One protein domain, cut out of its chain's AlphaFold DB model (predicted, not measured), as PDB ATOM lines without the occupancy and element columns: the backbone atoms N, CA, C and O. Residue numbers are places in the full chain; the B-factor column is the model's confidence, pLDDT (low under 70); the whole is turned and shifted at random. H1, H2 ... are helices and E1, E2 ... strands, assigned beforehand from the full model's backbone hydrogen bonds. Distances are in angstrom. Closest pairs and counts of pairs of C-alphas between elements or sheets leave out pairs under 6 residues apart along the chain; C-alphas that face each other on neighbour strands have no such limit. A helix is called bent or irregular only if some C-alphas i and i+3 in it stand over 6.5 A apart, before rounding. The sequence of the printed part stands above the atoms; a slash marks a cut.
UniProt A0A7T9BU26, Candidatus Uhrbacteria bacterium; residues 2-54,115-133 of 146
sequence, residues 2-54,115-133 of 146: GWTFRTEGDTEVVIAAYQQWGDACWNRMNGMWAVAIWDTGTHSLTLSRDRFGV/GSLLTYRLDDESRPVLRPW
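What this domain is: This is residues 2 to 54 and 115 to 133 of the 146 residues of a protein of Candidatus Uhrbacteria bacterium (UniProt A0A7T9BU26). Look first for one twisted slab of four antiparallel strands side by side, with a single kinked helix, H1, that only grazes it, mostly by the edge strand E1. The printed part has 72 residues, with one named helix and four named strands along the chain in the order H1 E1 E2 E3 E4. The sheet's order is E1 - E2 - E3 - E4, and the class is mixed, helices and strands. The whole is compact, with a radius of gyration of the C-alphas of 12.7 A and spans of 38 by 29 by 17 A.

Where its parts are: Find C-alpha 34 at (-19.270, -5.023, -31.327); from there E1, residues 34 to 39, runs 16.7 A. E2, residues 44 to 49, is 16.7 A long, and E3, residues 116 to 121, is 17.0 A. E4, residues 129 to 132, ends at C-alpha 132, (-19.560, -18.736, -35.128). Go back to C-alpha 10 at (-28.080, 1.794, -33.792) for H1, residues 10 to 25, 13.7 A long.

How they stand to each other: E1 and E2 form a hairpin, antiparallel at 164 degrees; look for N 37 and O 46, 2.8 A apart. E2 and E3 are antiparallel at 167 degrees, with N 47 and O 118 at 2.8 A. E3 and E4 form a second hairpin, with N 117 and O 131 at 2.8 A. The edge strands E1 and E4 are apart. H1 is on the sheet but only grazes it, with its residues 11 to 23; the closest C-alphas of H1 and E1 are those of Ile 15 and Ile 37, 7.9 A apart. H1 has a kink of 88 degrees near residue 19 and is irregular, with C-alphas 20 and 23 at 9.5 A; 9 of its 12 O i to N i+4 pairs are within hydrogen-bond range.

The domain as a whole: The C-alphas farthest apart are those of Gly 2 and Glu 125, 39.6 A. Residues 55 to 114 are not printed, and C-alphas 54 and 115 are 10.3 A apart across this cut. Of the links that are printed whole, E1 to E2 is tight, and H1 to E1 and E3 to E4 are short. In this predicted model, pLDDT is under 70 at residues 2 to 10 and at residue 125.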
ATOM      1  N   GLY A   2     -43.885  -2.443 -37.086       46.81
ATOM      2  CA  GLY A   2     -43.112  -1.215 -36.892       46.81
ATOM      3  C   GLY A   2     -42.654  -1.148 -35.443       46.81
ATOM      4  O   GLY A   2     -43.482  -1.285 -34.548       46.81
ATOM      5  N   TRP A   3     -41.353  -0.992 -35.224       56.12
ATOM      6  CA  TRP A   3     -40.802  -0.688 -33.908       56.12
ATOM      7  C   TRP A   3     -40.791   0.828 -33.739       56.12
ATOM      8  O   TRP A   3     -40.330   1.547 -34.625       56.12
ATOM      9  N   THR A   4     -41.331   1.318 -32.627       55.66
ATOM     10  CA  THR A   4     -41.215   2.731 -32.260       55.66
ATOM     11  C   THR A   4     -39.922   2.900 -31.479       55.66
ATOM     12  O   THR A   4     -39.869   2.597 -30.288       55.66
ATOM     13  N   PHE A   5     -38.876   3.333 -32.172       65.06
ATOM     14  CA  PHE A   5     -37.593   3.658 -31.561       65.06
ATOM     15  C   PHE A   5     -37.708   4.968 -30.767       65.06
ATOM     16  O   PHE A   5     -38.393   5.904 -31.184       65.06
ATOM     17  N   ARG A   6     -37.092   5.005 -29.586       59.53
ATOM     18  CA  ARG A   6     -37.013   6.172 -28.697       59.53
ATOM     19  C   ARG A   6     -35.797   7.040 -29.007       59.53
ATOM     20  O   ARG A   6     -35.807   8.221 -28.668       59.53
ATOM     21  N   THR A   7     -34.779   6.475 -29.645       62.84
ATOM     22  CA  THR A   7     -33.573   7.176 -30.080       62.84
ATOM     23  C   THR A   7     -33.248   6.834 -31.530       62.84
ATOM     24  O   THR A   7     -33.691   5.825 -32.070       62.84
ATOM     25  N   GLU A   8     -32.447   7.681 -32.169       58.44
ATOM     26  CA  GLU A   8     -31.917   7.443 -33.519       58.44
ATOM     27  C   GLU A   8     -30.673   6.530 -33.508       58.44
ATOM     28  O   GLU A   8     -29.971   6.418 -34.510       58.44
ATOM     29  N   GLY A   9     -30.349   5.908 -32.366       60.25
ATOM     30  CA  GLY A   9     -29.124   5.135 -32.184       60.25
ATOM     31  C   GLY A   9     -29.244   3.678 -32.633       60.25
ATOM     32  O   GLY A   9     -30.198   2.982 -32.280       60.25
ATOM     33  N   ASP A  10     -28.202   3.180 -33.307       69.81
ATOM     34  CA  ASP A  10     -28.080   1.794 -33.792       69.81
ATOM     35  C   ASP A  10     -28.316   0.728 -32.697       69.81
ATOM     36  O   ASP A  10     -28.728  -0.399 -32.982       69.81
ATOM     37  N   THR A  11     -28.107   1.078 -31.423       73.81
ATOM     38  CA  THR A  11     -28.302   0.191 -30.265       73.81
ATOM     39  C   THR A  11     -29.749  -0.274 -30.096       73.81
ATOM     40  O   THR A  11     -29.976  -1.435 -29.752       73.81
ATOM     41  N   GLU A  12     -30.745   0.584 -30.345       78.94
ATOM     42  CA  GLU A  12     -32.148   0.179 -30.183       78.94
ATOM     43  C   GLU A  12     -32.579  -0.822 -31.250       78.94
ATOM     44  O   GLU A  12     -33.356  -1.733 -30.965       78.94
ATOM     45  N   VAL A  13     -32.017  -0.704 -32.455       82.56
ATOM     46  CA  VAL A  13     -32.236  -1.664 -33.539       82.56
ATOM     47  C   VAL A  13     -31.678  -3.032 -33.154       82.56
ATOM     48  O   VAL A  13     -32.364  -4.038 -33.338       82.56
ATOM     49  N   VAL A  14     -30.473  -3.085 -32.570       85.81
ATOM     50  CA  VAL A  14     -29.853  -4.341 -32.111       85.81
ATOM     51  C   VAL A  14     -30.696  -5.005 -31.022       85.81
ATOM     52  O   VAL A  14     -30.992  -6.195 -31.124       85.81
ATOM     53  N   ILE A  15     -31.118  -4.250 -30.001       86.69
ATOM     54  CA  ILE A  15     -31.919  -4.794 -28.893       86.69
ATOM     55  C   ILE A  15     -33.287  -5.266 -29.394       86.69
ATOM     56  O   ILE A  15     -33.687  -6.387 -29.085       86.69
ATOM     57  N   ALA A  16     -33.983  -4.463 -30.204       87.75
ATOM     58  CA  ALA A  16     -35.267  -4.838 -30.791       87.75
ATOM     59  C   ALA A  16     -35.154  -6.106 -31.651       87.75
ATOM     60  O   ALA A  16     -35.973  -7.022 -31.546       87.75
ATOM     61  N   ALA A  17     -34.106  -6.201 -32.472       89.31
ATOM     62  CA  ALA A  17     -33.852  -7.373 -33.298       89.31
ATOM     63  C   ALA A  17     -33.549  -8.616 -32.446       89.31
ATOM     64  O   ALA A  17     -34.065  -9.697 -32.737       89.31
ATOM     65  N   TYR A  18     -32.749  -8.469 -31.388       90.56
ATOM     66  CA  TYR A  18     -32.444  -9.558 -30.462       90.56
ATOM     67  C   TYR A  18     -33.690 -10.021 -29.695       90.56
ATOM     68  O   TYR A  18     -33.933 -11.218 -29.602       90.56
ATOM     69  N   GLN A  19     -34.547  -9.107 -29.235       88.88
ATOM     70  CA  GLN A  19     -35.823  -9.466 -28.603       88.88
ATOM     71  C   GLN A  19     -36.766 -10.200 -29.565       88.88
ATOM     72  O   GLN A  19     -37.451 -11.139 -29.168       88.88
ATOM     73  N   GLN A  20     -36.797  -9.794 -30.837       91.06
ATOM     74  CA  GLN A  20     -37.691 -10.381 -31.835       91.06
ATOM     75  C   GLN A  20     -37.224 -11.750 -32.349       91.06
ATOM     76  O   GLN A  20     -38.056 -12.595 -32.691       91.06
ATOM     77  N   TRP A  21     -35.912 -11.952 -32.488       89.88
ATOM     78  CA  TRP A  21     -35.350 -13.100 -33.209       89.88
ATOM     79  C   TRP A  21     -34.282 -13.881 -32.435       89.88
ATOM     80  O   TRP A  21     -33.753 -14.854 -32.977       89.88
ATOM     81  N   GLY A  22     -33.941 -13.475 -31.211       90.44
ATOM     82  CA  GLY A  22     -32.821 -14.033 -30.454       90.44
ATOM     83  C   GLY A  22     -31.534 -14.014 -31.277       90.44
ATOM     84  O   GLY A  22     -31.286 -13.091 -32.054       90.44
ATOM     85  N   ASP A  23     -30.758 -15.093 -31.203       90.50
ATOM     86  CA  ASP A  23     -29.512 -15.230 -31.968       90.50
ATOM     87  C   ASP A  23     -29.702 -15.236 -33.492       90.50
ATOM     88  O   ASP A  23     -28.768 -14.974 -34.249       90.50
ATOM     89  N   ALA A  24     -30.909 -15.497 -33.997       91.25
ATOM     90  CA  ALA A  24     -31.154 -15.396 -35.433       91.25
ATOM     91  C   ALA A  24     -31.142 -13.933 -35.924       91.25
ATOM     92  O   ALA A  24     -31.183 -13.698 -37.135       91.25
ATOM     93  N   CYS A  25     -31.096 -12.940 -35.026       93.88
ATOM     94  CA  CYS A  25     -30.993 -11.532 -35.397       93.88
ATOM     95  C   CYS A  25     -29.662 -11.212 -36.093       93.88
ATOM     96  O   CYS A  25     -29.661 -10.446 -37.056       93.88
ATOM     97  N   TRP A  26     -28.555 -11.855 -35.697       93.31
ATOM     98  CA  TRP A  26     -27.208 -11.531 -36.186       93.31
ATOM     99  C   TRP A  26     -27.097 -11.670 -37.711       93.31
ATOM    100  O   TRP A  26     -26.541 -10.810 -38.392       93.31
ATOM    101  N   ASN A  27     -27.749 -12.695 -38.269       91.31
ATOM    102  CA  ASN A  27     -27.808 -12.937 -39.712       91.31
ATOM    103  C   ASN A  27     -28.612 -11.884 -40.491       91.31
ATOM    104  O   ASN A  27     -28.404 -11.734 -41.694       91.31
ATOM    105  N   ARG A  28     -29.505 -11.146 -39.823       90.19
ATOM    106  CA  ARG A  28     -30.381 -10.134 -40.433       90.19
ATOM    107  C   ARG A  28     -29.809  -8.723 -40.365       90.19
ATOM    108  O   ARG A  28     -30.216  -7.870 -41.145       90.19
ATOM    109  N   MET A  29     -28.881  -8.469 -39.446       89.19
ATOM    110  CA  MET A  29     -28.258  -7.154 -39.319       89.19
ATOM    111  C   MET A  29     -27.257  -6.930 -40.448       89.19
ATOM    112  O   MET A  29     -26.534  -7.853 -40.820       89.19
ATOM    113  N   ASN A  30     -27.182  -5.709 -40.972       87.38
ATOM    114  CA  ASN A  30     -26.170  -5.289 -41.935       87.38
ATOM    115  C   ASN A  30     -25.476  -4.032 -41.406       87.38
ATOM    116  O   ASN A  30     -26.134  -3.019 -41.192       87.38
ATOM    117  N   GLY A  31     -24.170  -4.111 -41.168       87.94
ATOM    118  CA  GLY A  31     -23.407  -3.028 -40.560       87.94
ATOM    119  C   GLY A  31     -22.166  -3.526 -39.831       87.94
ATOM    120  O   GLY A  31     -21.805  -4.702 -39.917       87.94
ATOM    121  N   MET A  32     -21.531  -2.610 -39.105       91.81
ATOM    122  CA  MET A  32     -20.374  -2.867 -38.250       91.81
ATOM    123  C   MET A  32     -20.776  -2.744 -36.782       91.81
ATOM    124  O   MET A  32     -21.427  -1.773 -36.405       91.81
ATOM    125  N   TRP A  33     -20.392  -3.706 -35.946       93.69
ATOM    126  CA  TRP A  33     -20.768  -3.717 -34.537       93.69
ATOM    127  C   TRP A  33     -19.845  -4.593 -33.692       93.69
ATOM    128  O   TRP A  33     -19.290  -5.598 -34.137       93.69
ATOM    129  N   ALA A  34     -19.748  -4.208 -32.427       94.75
ATOM    130  CA  ALA A  34     -19.270  -5.023 -31.327       94.75
ATOM    131  C   ALA A  34     -20.196  -4.703 -30.153       94.75
ATOM    132  O   ALA A  34     -20.201  -3.569 -29.677       94.75
ATOM    133  N   VAL A  35     -21.040  -5.652 -29.754       95.25
ATOM    134  CA  VAL A  35     -22.095  -5.414 -28.758       95.25
ATOM    135  C   VAL A  35     -22.030  -6.425 -27.629       95.25
ATOM    136  O   VAL A  35     -21.587  -7.556 -27.823       95.25
ATOM    137  N   ALA A  36     -22.519  -5.997 -26.470       95.75
ATOM    138  CA  ALA A  36     -22.729  -6.815 -25.291       95.75
ATOM    139  C   ALA A  36     -24.205  -6.715 -24.894       95.75
ATOM    140  O   ALA A  36     -24.715  -5.616 -24.679       95.75
ATOM    141  N   ILE A  37     -24.888  -7.852 -24.826       95.19
ATOM    142  CA  ILE A  37     -26.284  -7.953 -24.404       95.19
ATOM    143  C   ILE A  37     -26.319  -8.742 -23.105       95.19
ATOM    144  O   ILE A  37     -25.881  -9.888 -23.069       95.19
ATOM    145  N   TRP A  38     -26.840  -8.118 -22.053       94.38
ATOM    146  CA  TRP A  38     -27.104  -8.772 -20.780       94.38
ATOM    147  C   TRP A  38     -28.589  -9.109 -20.675       94.38
ATOM    148  O   TRP A  38     -29.437  -8.218 -20.735       94.38
ATOM    149  N   ASP A  39     -28.891 -10.392 -20.515       92.81
ATOM    150  CA  ASP A  39     -30.228 -10.886 -20.219       92.81
ATOM    151  C   ASP A  39     -30.355 -11.126 -18.710       92.81
ATOM    152  O   ASP A  39     -29.781 -12.063 -18.150       92.81
ATOM    153  N   THR A  40     -31.133 -10.265 -18.049       92.31
ATOM    154  CA  THR A  40     -31.402 -10.337 -16.610       92.31
ATOM    155  C   THR A  40     -32.307 -11.500 -16.217       92.31
ATOM    156  O   THR A  40     -32.311 -11.875 -15.054       92.31
ATOM    157  N   GLY A  41     -33.087 -12.068 -17.139       91.19
ATOM    158  CA  GLY A  41     -33.950 -13.213 -16.851       91.19
ATOM    159  C   GLY A  41     -33.179 -14.528 -16.830       91.19
ATOM    160  O   GLY A  41     -33.509 -15.429 -16.064       91.19
ATOM    161  N   THR A  42     -32.140 -14.639 -17.661       90.69
ATOM    162  CA  THR A  42     -31.318 -15.852 -17.767       90.69
ATOM    163  C   THR A  42     -29.939 -15.726 -17.122       90.69
ATOM    164  O   THR A  42     -29.196 -16.711 -17.151       90.69
ATOM    165  N   HIS A  43     -29.605 -14.548 -16.582       93.19
ATOM    166  CA  HIS A  43     -28.275 -14.168 -16.091       93.19
ATOM    167  C   HIS A  43     -27.169 -14.516 -17.094       93.19
ATOM    168  O   HIS A  43     -26.135 -15.101 -16.747       93.19
ATOM    169  N   SER A  44     -27.413 -14.186 -18.365       93.38
ATOM    170  CA  SER A  44     -26.500 -14.500 -19.455       93.38
ATOM    171  C   SER A  44     -26.043 -13.258 -20.206       93.38
ATOM    172  O   SER A  44     -26.813 -12.353 -20.526       93.38
ATOM    173  N   LEU A  45     -24.748 -13.228 -20.491       95.50
ATOM    174  CA  LEU A  45     -24.095 -12.233 -21.316       95.50
ATOM    175  C   LEU A  45     -23.860 -12.826 -22.701       95.50
ATOM    176  O   LEU A  45     -23.261 -13.892 -22.823       95.50
ATOM    177  N   THR A  46     -24.272 -12.108 -23.741       96.25
ATOM    178  CA  THR A  46     -23.915 -12.403 -25.129       96.25
ATOM    179  C   THR A  46     -23.093 -11.261 -25.703       96.25
ATOM    180  O   THR A  46     -23.574 -10.136 -25.837       96.25
ATOM    181  N   LEU A  47     -21.856 -11.562 -26.081       97.31
ATOM    182  CA  LEU A  47     -21.006 -10.695 -26.883       97.31
ATOM    183  C   LEU A  47     -21.140 -11.087 -28.354       97.31
ATOM    184  O   LEU A  47     -21.081 -12.272 -28.679       97.31
ATOM    185  N   SER A  48     -21.290 -10.111 -29.243       96.12
ATOM    186  CA  SER A  48     -21.391 -10.341 -30.687       96.12
ATOM    187  C   SER A  48     -20.532  -9.357 -31.459       96.12
ATOM    188  O   SER A  48     -20.556  -8.153 -31.190       96.12
ATOM    189  N   ARG A  49     -19.799  -9.874 -32.447       95.38
ATOM    190  CA  ARG A  49     -18.967  -9.083 -33.357       95.38
ATOM    191  C   ARG A  49     -19.419  -9.268 -34.798       95.38
ATOM    192  O   ARG A  49     -19.731 -10.389 -35.201       95.38
ATOM    193  N   ASP A  50     -19.434  -8.178 -35.564       94.00
ATOM    194  CA  ASP A  50     -19.879  -8.159 -36.960       94.00
ATOM    195  C   ASP A  50     -19.087  -9.096 -37.882       94.00
ATOM    196  O   ASP A  50     -18.001  -9.576 -37.547       94.00
ATOM    197  N   ARG A  51     -19.636  -9.341 -39.078       93.12
ATOM    198  CA  ARG A  51     -19.113 -10.303 -40.067       93.12
ATOM    199  C   ARG A  51     -17.654 -10.079 -40.434       93.12
ATOM    200  O   ARG A  51     -16.946 -11.053 -40.674       93.12
ATOM    201  N   PHE A  52     -17.224  -8.823 -40.501       91.06
ATOM    202  CA  PHE A  52     -15.872  -8.445 -40.899       91.06
ATOM    203  C   PHE A  52     -15.000  -8.065 -39.700       91.06
ATOM    204  O   PHE A  52     -13.793  -7.900 -39.849       91.06
ATOM    205  N   GLY A  53     -15.585  -7.964 -38.505       91.00
ATOM    206  CA  GLY A  53     -14.885  -7.593 -37.287       91.00
ATOM    207  C   GLY A  53     -14.358  -6.165 -37.331       91.00
ATOM    208  O   GLY A  53     -13.289  -5.900 -36.780       91.00
ATOM    209  N   VAL A  54     -15.082  -5.244 -37.973       91.25
ATOM    210  CA  VAL A  54     -14.635  -3.850 -38.137       91.25
ATOM    211  C   VAL A  54     -14.422  -3.186 -36.778       91.25
ATOM    212  O   VAL A  54     -13.474  -2.421 -36.599       91.25
ATOM    213  N   GLY A 115     -17.749 -12.335 -36.972       94.56
ATOM    214  CA  GLY A 115     -18.869 -13.245 -37.220       94.56
ATOM    215  C   GLY A 115     -19.092 -14.279 -36.113       94.56
ATOM    216  O   GLY A 115     -19.643 -15.347 -36.384       94.56
ATOM    217  N   SER A 116     -18.659 -13.985 -34.883       95.38
ATOM    218  CA  SER A 116     -18.742 -14.902 -33.743       95.38
ATOM    219  C   SER A 116     -19.511 -14.316 -32.562       95.38
ATOM    220  O   SER A 116     -19.658 -13.097 -32.427       95.38
ATOM    221  N   LEU A 117     -20.032 -15.222 -31.732       96.38
ATOM    222  CA  LEU A 117     -20.649 -14.951 -30.441       96.38
ATOM    223  C   LEU A 117     -19.786 -15.535 -29.329       96.38
ATOM    224  O   LEU A 117     -19.209 -16.613 -29.490       96.38
ATOM    225  N   LEU A 118     -19.788 -14.864 -28.184       96.62
ATOM    226  CA  LEU A 118     -19.397 -15.443 -26.906       96.62
ATOM    227  C   LEU A 118     -20.587 -15.336 -25.961       96.62
ATOM    228  O   LEU A 118     -21.112 -14.244 -25.757       96.62
ATOM    229  N   THR A 119     -21.008 -16.461 -25.390       95.69
ATOM    230  CA  THR A 119     -22.073 -16.506 -24.386       95.69
ATOM    231  C   THR A 119     -21.501 -16.969 -23.050       95.69
ATOM    232  O   THR A 119     -20.764 -17.952 -23.005       95.69
ATOM    233  N   TYR A 120     -21.829 -16.265 -21.970       95.44
ATOM    234  CA  TYR A 120     -21.379 -16.577 -20.614       95.44
ATOM    235  C   TYR A 120     -22.544 -16.457 -19.631       95.44
ATOM    236  O   TYR A 120     -23.285 -15.476 -19.686       95.44
ATOM    237  N   ARG A 121     -22.738 -17.455 -18.767       92.56
ATOM    238  CA  ARG A 121     -23.801 -17.480 -17.752       92.56
ATOM    239  C   ARG A 121     -23.155 -17.318 -16.381       92.56
ATOM    240  O   ARG A 121     -22.210 -18.032 -16.098       92.56
ATOM    241  N   LEU A 122     -23.655 -16.398 -15.555       86.12
ATOM    242  CA  LEU A 122     -23.062 -16.142 -14.232       86.12
ATOM    243  C   LEU A 122     -23.436 -17.197 -13.183       86.12
ATOM    244  O   LEU A 122     -22.668 -17.429 -12.259       86.12
ATOM    245  N   ASP A 123     -24.604 -17.825 -13.316       82.50
ATOM    246  CA  ASP A 123     -25.098 -18.802 -12.331       82.50
ATOM    247  C   ASP A 123     -24.539 -20.217 -12.540       82.50
ATOM    248  O   ASP A 123     -24.886 -21.146 -11.814       82.50
ATOM    249  N   ASP A 124     -23.751 -20.403 -13.591       77.94
ATOM    250  CA  ASP A 124     -23.208 -21.687 -13.998       77.94
ATOM    251  C   ASP A 124     -21.687 -21.548 -13.998       77.94
ATOM    252  O   ASP A 124     -21.160 -20.625 -14.612       77.94
ATOM    253  N   GLU A 125     -20.967 -22.469 -13.356       69.75
ATOM    254  CA  GLU A 125     -19.491 -22.525 -13.393       69.75
ATOM    255  C   GLU A 125     -18.964 -22.913 -14.797       69.75
ATOM    256  O   GLU A 125     -17.816 -23.332 -14.984       69.75
ATOM    257  N   SER A 126     -19.817 -22.821 -15.820       75.69
ATOM    258  CA  SER A 126     -19.493 -23.144 -17.191       75.69
ATOM    259  C   SER A 126     -18.619 -22.071 -17.823       75.69
ATOM    260  O   SER A 126     -18.788 -20.863 -17.671       75.69
ATOM    261  N   ARG A 127     -17.642 -22.541 -18.598       86.50
ATOM    262  CA  ARG A 127     -16.754 -21.660 -19.351       86.50
ATOM    263  C   ARG A 127     -17.538 -20.879 -20.413       86.50
ATOM    264  O   ARG A 127     -18.503 -21.410 -20.966       86.50
ATOM    265  N   PRO A 128     -17.067 -19.676 -20.792       92.69
ATOM    266  CA  PRO A 128     -17.613 -18.951 -21.931       92.69
ATOM    267  C   PRO A 128     -17.669 -19.828 -23.186       92.69
ATOM    268  O   PRO A 128     -16.671 -20.429 -23.593       92.69
ATOM    269  N   VAL A 129     -18.839 -19.878 -23.820       94.31
ATOM    270  CA  VAL A 129     -19.072 -20.656 -25.037       94.31
ATOM    271  C   VAL A 129     -18.885 -19.749 -26.241       94.31
ATOM    272  O   VAL A 129     -19.637 -18.793 -26.431       94.31
ATOM    273  N   LEU A 130     -17.900 -20.068 -27.079       94.69
ATOM    274  CA  LEU A 130     -17.697 -19.404 -28.363       94.69
ATOM    275  C   LEU A 130     -18.372 -20.182 -29.487       94.69
ATOM    276  O   LEU A 130     -18.202 -21.395 -29.602       94.69
ATOM    277  N   ARG A 131     -19.097 -19.471 -30.351       94.44
ATOM    278  CA  ARG A 131     -19.718 -20.055 -31.545       94.44
ATOM    279  C   ARG A 131     -19.696 -19.082 -32.723       94.44
ATOM    280  O   ARG A 131     -20.028 -17.909 -32.539       94.44
ATOM    281  N   PRO A 132     -19.359 -19.541 -33.937       93.75
ATOM    282  CA  PRO A 132     -19.560 -18.736 -35.128       93.75
ATOM    283  C   PRO A 132     -21.062 -18.602 -35.405       93.75
ATOM    284  O   PRO A 132     -21.824 -19.558 -35.256       93.75
ATOM    285  N   TRP A 133     -21.485 -17.421 -35.835       92.38
ATOM    286  CA  TRP A 133     -22.820 -17.190 -36.395       92.38
ATOM    287  C   TRP A 133     -22.759 -16.813 -37.881       92.38
ATOM    288  O   TRP A 133     -23.779 -16.874 -38.566       92.38
TER     289      TRP A 133